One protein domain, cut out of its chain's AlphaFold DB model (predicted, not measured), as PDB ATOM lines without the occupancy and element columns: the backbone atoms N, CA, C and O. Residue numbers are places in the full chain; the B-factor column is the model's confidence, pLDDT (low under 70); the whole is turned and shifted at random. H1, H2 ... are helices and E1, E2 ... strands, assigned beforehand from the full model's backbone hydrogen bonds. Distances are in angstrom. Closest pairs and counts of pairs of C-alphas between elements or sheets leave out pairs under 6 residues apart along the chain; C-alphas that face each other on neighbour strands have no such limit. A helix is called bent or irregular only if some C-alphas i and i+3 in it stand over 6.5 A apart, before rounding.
ATOM      1  N   GLU A  16     164.741 235.946 290.243       82.81
ATOM      2  CA  GLU A  16     164.424 234.821 291.107       82.81
ATOM      3  C   GLU A  16     165.098 233.586 290.519       82.81
ATOM      4  O   GLU A  16     165.075 233.381 289.305       82.81
ATOM      5  N   GLY A  17     165.751 232.814 291.375       82.69
ATOM      6  CA  GLY A  17     166.500 231.625 291.004       82.69
ATOM      7  C   GLY A  17     166.808 230.797 292.240       82.69
ATOM      8  O   GLY A  17     166.515 231.204 293.369       82.69
ATOM      9  N   GLU A  18     167.397 229.632 292.020       85.69
ATOM     10  CA  GLU A  18     167.709 228.672 293.073       85.69
ATOM     11  C   GLU A  18     169.224 228.489 293.183       85.69
ATOM     12  O   GLU A  18     169.943 228.432 292.185       85.69
ATOM     13  N   VAL A  19     169.719 228.399 294.419       85.44
ATOM     14  CA  VAL A  19     171.131 228.128 294.710       85.44
ATOM     15  C   VAL A  19     171.217 226.818 295.475       85.44
ATOM     16  O   VAL A  19     170.576 226.648 296.513       85.44
ATOM     17  N   THR A  20     172.043 225.900 294.984       88.56
ATOM     18  CA  THR A  20     172.350 224.651 295.677       88.56
ATOM     19  C   THR A  20     173.606 224.844 296.513       88.56
ATOM     20  O   THR A  20     174.691 225.075 295.978       88.56
ATOM     21  N   VAL A  21     173.474 224.712 297.834       89.62
ATOM     22  CA  VAL A  21     174.589 224.837 298.779       89.62
ATOM     23  C   VAL A  21     174.736 223.591 299.643       89.62
ATOM     24  O   VAL A  21     173.754 222.941 300.003       89.62
ATOM     25  N   ASN A  22     175.975 223.272 299.998       89.00
ATOM     26  CA  ASN A  22     176.298 222.250 300.980       89.00
ATOM     27  C   ASN A  22     176.454 222.901 302.361       89.00
ATOM     28  O   ASN A  22     177.484 223.510 302.651       89.00
ATOM     29  N   ALA A  23     175.421 222.783 303.194       90.50
ATOM     30  CA  ALA A  23     175.366 223.356 304.536       90.50
ATOM     31  C   ALA A  23     174.737 222.363 305.525       90.50
ATOM     32  O   ALA A  23     173.933 221.507 305.147       90.50
ATOM     33  N   CYS A  24     175.070 222.490 306.808       87.56
ATOM     34  CA  CYS A  24     174.562 221.627 307.875       87.56
ATOM     35  C   CYS A  24     173.153 222.026 308.340       87.56
ATOM     36  O   CYS A  24     172.483 221.250 309.023       87.56
ATOM     37  N   SER A  25     172.691 223.233 307.999       91.75
ATOM     38  CA  SER A  25     171.363 223.737 308.361       91.75
ATOM     39  C   SER A  25     170.822 224.738 307.339       91.75
ATOM     40  O   SER A  25     171.561 225.265 306.511       91.75
ATOM     41  N   LYS A  26     169.513 225.018 307.408       89.44
ATOM     42  CA  LYS A  26     168.875 226.038 306.559       89.44
ATOM     43  C   LYS A  26     169.355 227.453 306.885       89.44
ATOM     44  O   LYS A  26     169.496 228.256 305.971       89.44
ATOM     45  N   ASP A  27     169.597 227.746 308.159       91.31
ATOM     46  CA  ASP A  27     170.126 229.042 308.586       91.31
ATOM     47  C   ASP A  27     171.555 229.249 308.067       91.31
ATOM     48  O   ASP A  27     171.831 230.281 307.464       91.31
ATOM     49  N   GLU A  28     172.418 228.229 308.174       87.62
ATOM     50  CA  GLU A  28     173.766 228.261 307.583       87.62
ATOM     51  C   GLU A  28     173.707 228.391 306.055       87.62
ATOM     52  O   GLU A  28     174.449 229.176 305.476       87.62
ATOM     53  N   ALA A  29     172.798 227.668 305.389       88.38
ATOM     54  CA  ALA A  29     172.605 227.787 303.945       88.38
ATOM     55  C   ALA A  29     172.265 229.228 303.534       88.38
ATOM     56  O   ALA A  29     172.770 229.721 302.527       88.38
ATOM     57  N   LYS A  30     171.424 229.911 304.319       86.62
ATOM     58  CA  LYS A  30     171.028 231.295 304.057       86.62
ATOM     59  C   LYS A  30     172.177 232.275 304.295       86.62
ATOM     60  O   LYS A  30     172.399 233.127 303.444       86.62
ATOM     61  N   GLU A  31     172.893 232.142 305.410       85.69
ATOM     62  CA  GLU A  31     174.059 232.979 305.735       85.69
ATOM     63  C   GLU A  31     175.141 232.854 304.653       85.69
ATOM     64  O   GLU A  31     175.633 233.854 304.139       85.69
ATOM     65  N   LEU A  32     175.407 231.627 304.196       84.56
ATOM     66  CA  LEU A  32     176.390 231.347 303.154       84.56
ATOM     67  C   LEU A  32     176.045 232.024 301.823       84.56
ATOM     68  O   LEU A  32     176.917 232.622 301.193       84.56
ATOM     69  N   VAL A  33     174.780 231.963 301.398       83.19
ATOM     70  CA  VAL A  33     174.319 232.663 300.188       83.19
ATOM     71  C   VAL A  33     174.375 234.181 300.391       83.19
ATOM     72  O   VAL A  33     174.842 234.888 299.508       83.19
ATOM     73  N   GLU A  34     173.966 234.702 301.546       80.94
ATOM     74  CA  GLU A  34     173.969 236.148 301.810       80.94
ATOM     75  C   GLU A  34     175.385 236.753 301.813       80.94
ATOM     76  O   GLU A  34     175.592 237.834 301.262       80.94
ATOM     77  N   GLU A  35     176.368 236.049 302.376       75.56
ATOM     78  CA  GLU A  35     177.753 236.526 302.456       75.56
ATOM     79  C   GLU A  35     178.571 236.246 301.188       75.56
ATOM     80  O   GLU A  35     179.438 237.043 300.823       75.56
ATOM     81  N   SER A  36     178.326 235.113 300.521       67.50
ATOM     82  CA  SER A  36     179.223 234.585 299.477       67.50
ATOM     83  C   SER A  36     178.622 234.559 298.072       67.50
ATOM     84  O   SER A  36     179.338 234.226 297.122       67.50
ATOM     85  N   PHE A  37     177.339 234.904 297.916       68.44
ATOM     86  CA  PHE A  37     176.632 234.911 296.636       68.44
ATOM     87  C   PHE A  37     176.053 236.302 296.339       68.44
ATOM     88  O   PHE A  37     174.980 236.683 296.803       68.44
ATOM     89  N   GLY A  38     176.785 237.085 295.543       61.66
ATOM     90  CA  GLY A  38     176.421 238.457 295.191       61.66
ATOM     91  C   GLY A  38     176.273 238.665 293.686       61.66
ATOM     92  O   GLY A  38     177.131 238.264 292.896       61.66
ATOM     93  N   LEU A  39     175.205 239.358 293.279       60.38
ATOM     94  CA  LEU A  39     175.035 239.837 291.907       60.38
ATOM     95  C   LEU A  39     175.769 241.178 291.736       60.38
ATOM     96  O   LEU A  39     175.348 242.200 292.280       60.38
ATOM     97  N   VAL A  40     176.854 241.201 290.957       53.53
ATOM     98  CA  VAL A  40     177.536 242.453 290.593       53.53
ATOM     99  C   VAL A  40     176.822 243.078 289.397       53.53
ATOM    100  O   VAL A  40     176.785 242.497 288.313       53.53
ATOM    101  N   VAL A  41     176.263 244.280 289.564       43.75
ATOM    102  CA  VAL A  41     175.638 245.018 288.454       43.75
ATOM    103  C   VAL A  41     176.701 245.327 287.393       43.75
ATOM    104  O   VAL A  41     177.591 246.144 287.617       43.75
ATOM    105  N   GLY A  42     176.596 244.663 286.238       47.06
ATOM    106  CA  GLY A  42     177.525 244.794 285.110       47.06
ATOM    107  C   GLY A  42     178.624 243.726 285.027       47.06
ATOM    108  O   GLY A  42     179.528 243.878 284.208       47.06
ATOM    109  N   GLY A  43     178.569 242.660 285.834       47.75
ATOM    110  CA  GLY A  43     179.556 241.575 285.827       47.75
ATOM    111  C   GLY A  43     178.948 240.174 285.916       47.75
ATOM    112  O   GLY A  43     177.735 240.009 286.023       47.75
ATOM    113  N   ASN A  44     179.817 239.161 285.857       51.44
ATOM    114  CA  ASN A  44     179.459 237.760 286.088       51.44
ATOM    115  C   ASN A  44     179.023 237.535 287.544       51.44
ATOM    116  O   ASN A  44     179.525 238.198 288.453       51.44
ATOM    117  N   LEU A  45     178.131 236.564 287.762       56.56
ATOM    118  CA  LEU A  45     177.790 236.065 289.093       56.56
ATOM    119  C   LEU A  45     179.058 235.509 289.755       56.56
ATOM    120  O   LEU A  45     179.744 234.668 289.170       56.56
ATOM    121  N   HIS A  46     179.406 236.016 290.936       57.03
ATOM    122  CA  HIS A  46     180.584 235.560 291.664       57.03
ATOM    123  C   HIS A  46     180.139 234.638 292.798       57.03
ATOM    124  O   HIS A  46     179.379 235.051 293.669       57.03
ATOM    125  N   SER A  47     180.616 233.394 292.763       56.22
ATOM    126  CA  SER A  47     180.605 232.494 293.911       56.22
ATOM    127  C   SER A  47     182.012 232.492 294.505       56.22
ATOM    128  O   SER A  47     182.976 232.188 293.796       56.22
ATOM    129  N   MET A  48     182.147 232.887 295.772       59.03
ATOM    130  CA  MET A  48     183.435 232.916 296.486       59.03
ATOM    131  C   MET A  48     183.659 231.700 297.392       59.03
ATOM    132  O   MET A  48     184.776 231.513 297.875       59.03
ATOM    133  N   ASP A  49     182.642 230.857 297.591       70.69
ATOM    134  CA  ASP A  49     182.701 229.712 298.502       70.69
ATOM    135  C   ASP A  49     182.476 228.391 297.752       70.69
ATOM    136  O   ASP A  49     181.498 228.222 297.022       70.69
ATOM    137  N   SER A  50     183.380 227.428 297.950       78.06
ATOM    138  CA  SER A  50     183.333 226.104 297.312       78.06
ATOM    139  C   SER A  50     182.159 225.234 297.771       78.06
ATOM    140  O   SER A  50     181.900 224.188 297.175       78.06
ATOM    141  N   ARG A  51     181.447 225.645 298.824       81.19
ATOM    142  CA  ARG A  51     180.207 225.021 299.298       81.19
ATOM    143  C   ARG A  51     178.987 225.422 298.470       81.19
ATOM    144  O   ARG A  51     177.948 224.780 298.614       81.19
ATOM    145  N   ILE A  52     179.089 226.435 297.608       82.44
ATOM    146  CA  ILE A  52     178.076 226.733 296.591       82.44
ATOM    147  C   ILE A  52     178.319 225.776 295.422       82.44
ATOM    148  O   ILE A  52     179.309 225.894 294.702       82.44
ATOM    149  N   ILE A  53     177.433 224.794 295.278       85.00
ATOM    150  CA  ILE A  53     177.604 223.664 294.360       85.00
ATOM    151  C   ILE A  53     177.094 224.006 292.963       85.00
ATOM    152  O   ILE A  53     177.726 223.632 291.978       85.00
ATOM    153  N   ASP A  54     175.952 224.689 292.887       81.62
ATOM    154  CA  ASP A  54     175.301 225.044 291.628       81.62
ATOM    155  C   ASP A  54     174.345 226.226 291.823       81.62
ATOM    156  O   ASP A  54     173.927 226.524 292.949       81.62
ATOM    157  N   TRP A  55     173.980 226.885 290.731       83.69
ATOM    158  CA  TRP A  55     172.973 227.937 290.722       83.69
ATOM    159  C   TRP A  55     172.251 227.987 289.380       83.69
ATOM    160  O   TRP A  55     172.875 227.939 288.320       83.69
ATOM    161  N   ASP A  56     170.937 228.179 289.432       81.69
ATOM    162  CA  ASP A  56     170.119 228.405 288.248       81.69
ATOM    163  C   ASP A  56     169.386 229.736 288.386       81.69
ATOM    164  O   ASP A  56     168.541 229.926 289.265       81.69
ATOM    165  N   PHE A  57     169.758 230.682 287.528       78.44
ATOM    166  CA  PHE A  57     169.131 231.993 287.439       78.44
ATOM    167  C   PHE A  57     168.775 232.285 285.985       78.44
ATOM    168  O   PHE A  57     169.584 232.032 285.084       78.44
ATOM    169  N   PRO A  58     167.613 232.905 285.728       73.31
ATOM    170  CA  PRO A  58     167.282 233.367 284.396       73.31
ATOM    171  C   PRO A  58     168.282 234.438 283.945       73.31
ATOM    172  O   PRO A  58     168.626 235.360 284.683       73.31
ATOM    173  N   VAL A  59     168.713 234.350 282.684       69.81
ATOM    174  CA  VAL A  59     169.650 235.314 282.068       69.81
ATOM    175  C   VAL A  59     169.043 236.723 281.989       69.81
ATOM    176  O   VAL A  59     169.765 237.720 281.917       69.81
ATOM    177  N   HIS A  60     167.711 236.818 282.002       75.38
ATOM    178  CA  HIS A  60     166.988 238.077 281.898       75.38
ATOM    179  C   HIS A  60     166.132 238.345 283.143       75.38
ATOM    180  O   HIS A  60     165.232 237.556 283.433       75.38
ATOM    181  N   PRO A  61     166.379 239.463 283.853       76.56
ATOM    182  CA  PRO A  61     165.545 239.890 284.970       76.56
ATOM    183  C   PRO A  61     164.166 240.357 284.514       76.56
ATOM    184  O   PRO A  61     164.014 240.928 283.430       76.56
ATOM    185  N   GLU A  62     163.183 240.238 285.404       82.12
ATOM    186  CA  GLU A  62     161.925 240.959 285.258       82.12
ATOM    187  C   GLU A  62     162.151 242.447 285.561       82.12
ATOM    188  O   GLU A  62     162.696 242.810 286.607       82.12
ATOM    189  N   MET A  63     161.747 243.321 284.633       82.19
ATOM    190  CA  MET A  63     161.826 244.772 284.805       82.19
ATOM    191  C   MET A  63     160.492 245.318 285.309       82.19
ATOM    192  O   MET A  63     159.483 245.288 284.606       82.19
ATOM    193  N   ILE A  64     160.520 245.919 286.491       84.12
ATOM    194  CA  ILE A  64     159.385 246.598 287.105       84.12
ATOM    195  C   ILE A  64     159.622 248.106 287.023       84.12
ATOM    196  O   ILE A  64     160.575 248.633 287.602       84.12
TER     197      ILE A  64
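This is residues 16 to 64 of the 66 residues of an uncharacterized protein of Bacteroides sp. 43_46 (UniProt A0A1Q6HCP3). Picture a short two-stranded ribbon, E1 beside E2, with one helix, H1, over one of its faces and nearer to E1 than to E2. From the end of the helix a long loop, residues 37 to 51, runs out and folds back on itself before the chain enters E2, and past E2 the short strand E3 lies away from the rest, near one end of the longest axis. The printed part has 49 residues with one named helix and three named strands, in the order E1, H1, E2, E3; under half of the residues are in named elements, and the class is mixed, helices and strands. The two-stranded sheet is antiparallel. The whole is only just compact, close to loose, with a radius of gyration of the C-alphas of 11.6 A, and its outline is elongated, 35 by 18 by 15 A.

Begin with the sheet, where E1, residues 18 to 21, and E2, residues 52 to 56, are antiparallel neighbours at 169 degrees between their directions. Look at C-alphas 19 and 55, which face each other at 4.4 A. N 20 and O 54, at 2.8 A, and N 56 and O 18, at 2.9 A, are within hydrogen-bond range. Next find H1, residues 26 to 36: its closest C-alphas to E1 are those of Ala 29 and Val 21, 6.3 A apart. To E2 its closest are those of Val 33 and Ile 52, 7.9 A apart. In H1 every O i to N i+4 pair is within hydrogen-bond range. Outside the named strands, residues 37 to 38 pair antiparallel with residues 46 to 47. E3, residues 62 to 64, pairs with no named strand and is apart from E1, E2 and H1.

Find C-alpha 18 at (167.709, 228.672, 293.073); from there E1 runs 9.7 A to C-alpha 21. E2 spans 11.6 A from C-alpha 52 at (178.076, 226.733, 296.591) to C-alpha 56. H1 spans 15.2 A from Lys 26 to Ser 36 and is not bent. E3 is 6.5 A long and ends at C-alpha 64, at (159.385, 246.598, 287.105).

The two C-alphas farthest apart are those of Cys 24 and Ile 64, at 35.9 A. The printed part, residues 16 to 64, has no cut. The link from H1 to E2 is long, with 15 residues, while the links from E1 to H1 and from E2 to E3 are tight. The mean pLDDT of the printed part is 76.0; look for values under 70 at residues 36 to 48 and at residue 59, where the model's confidence is low.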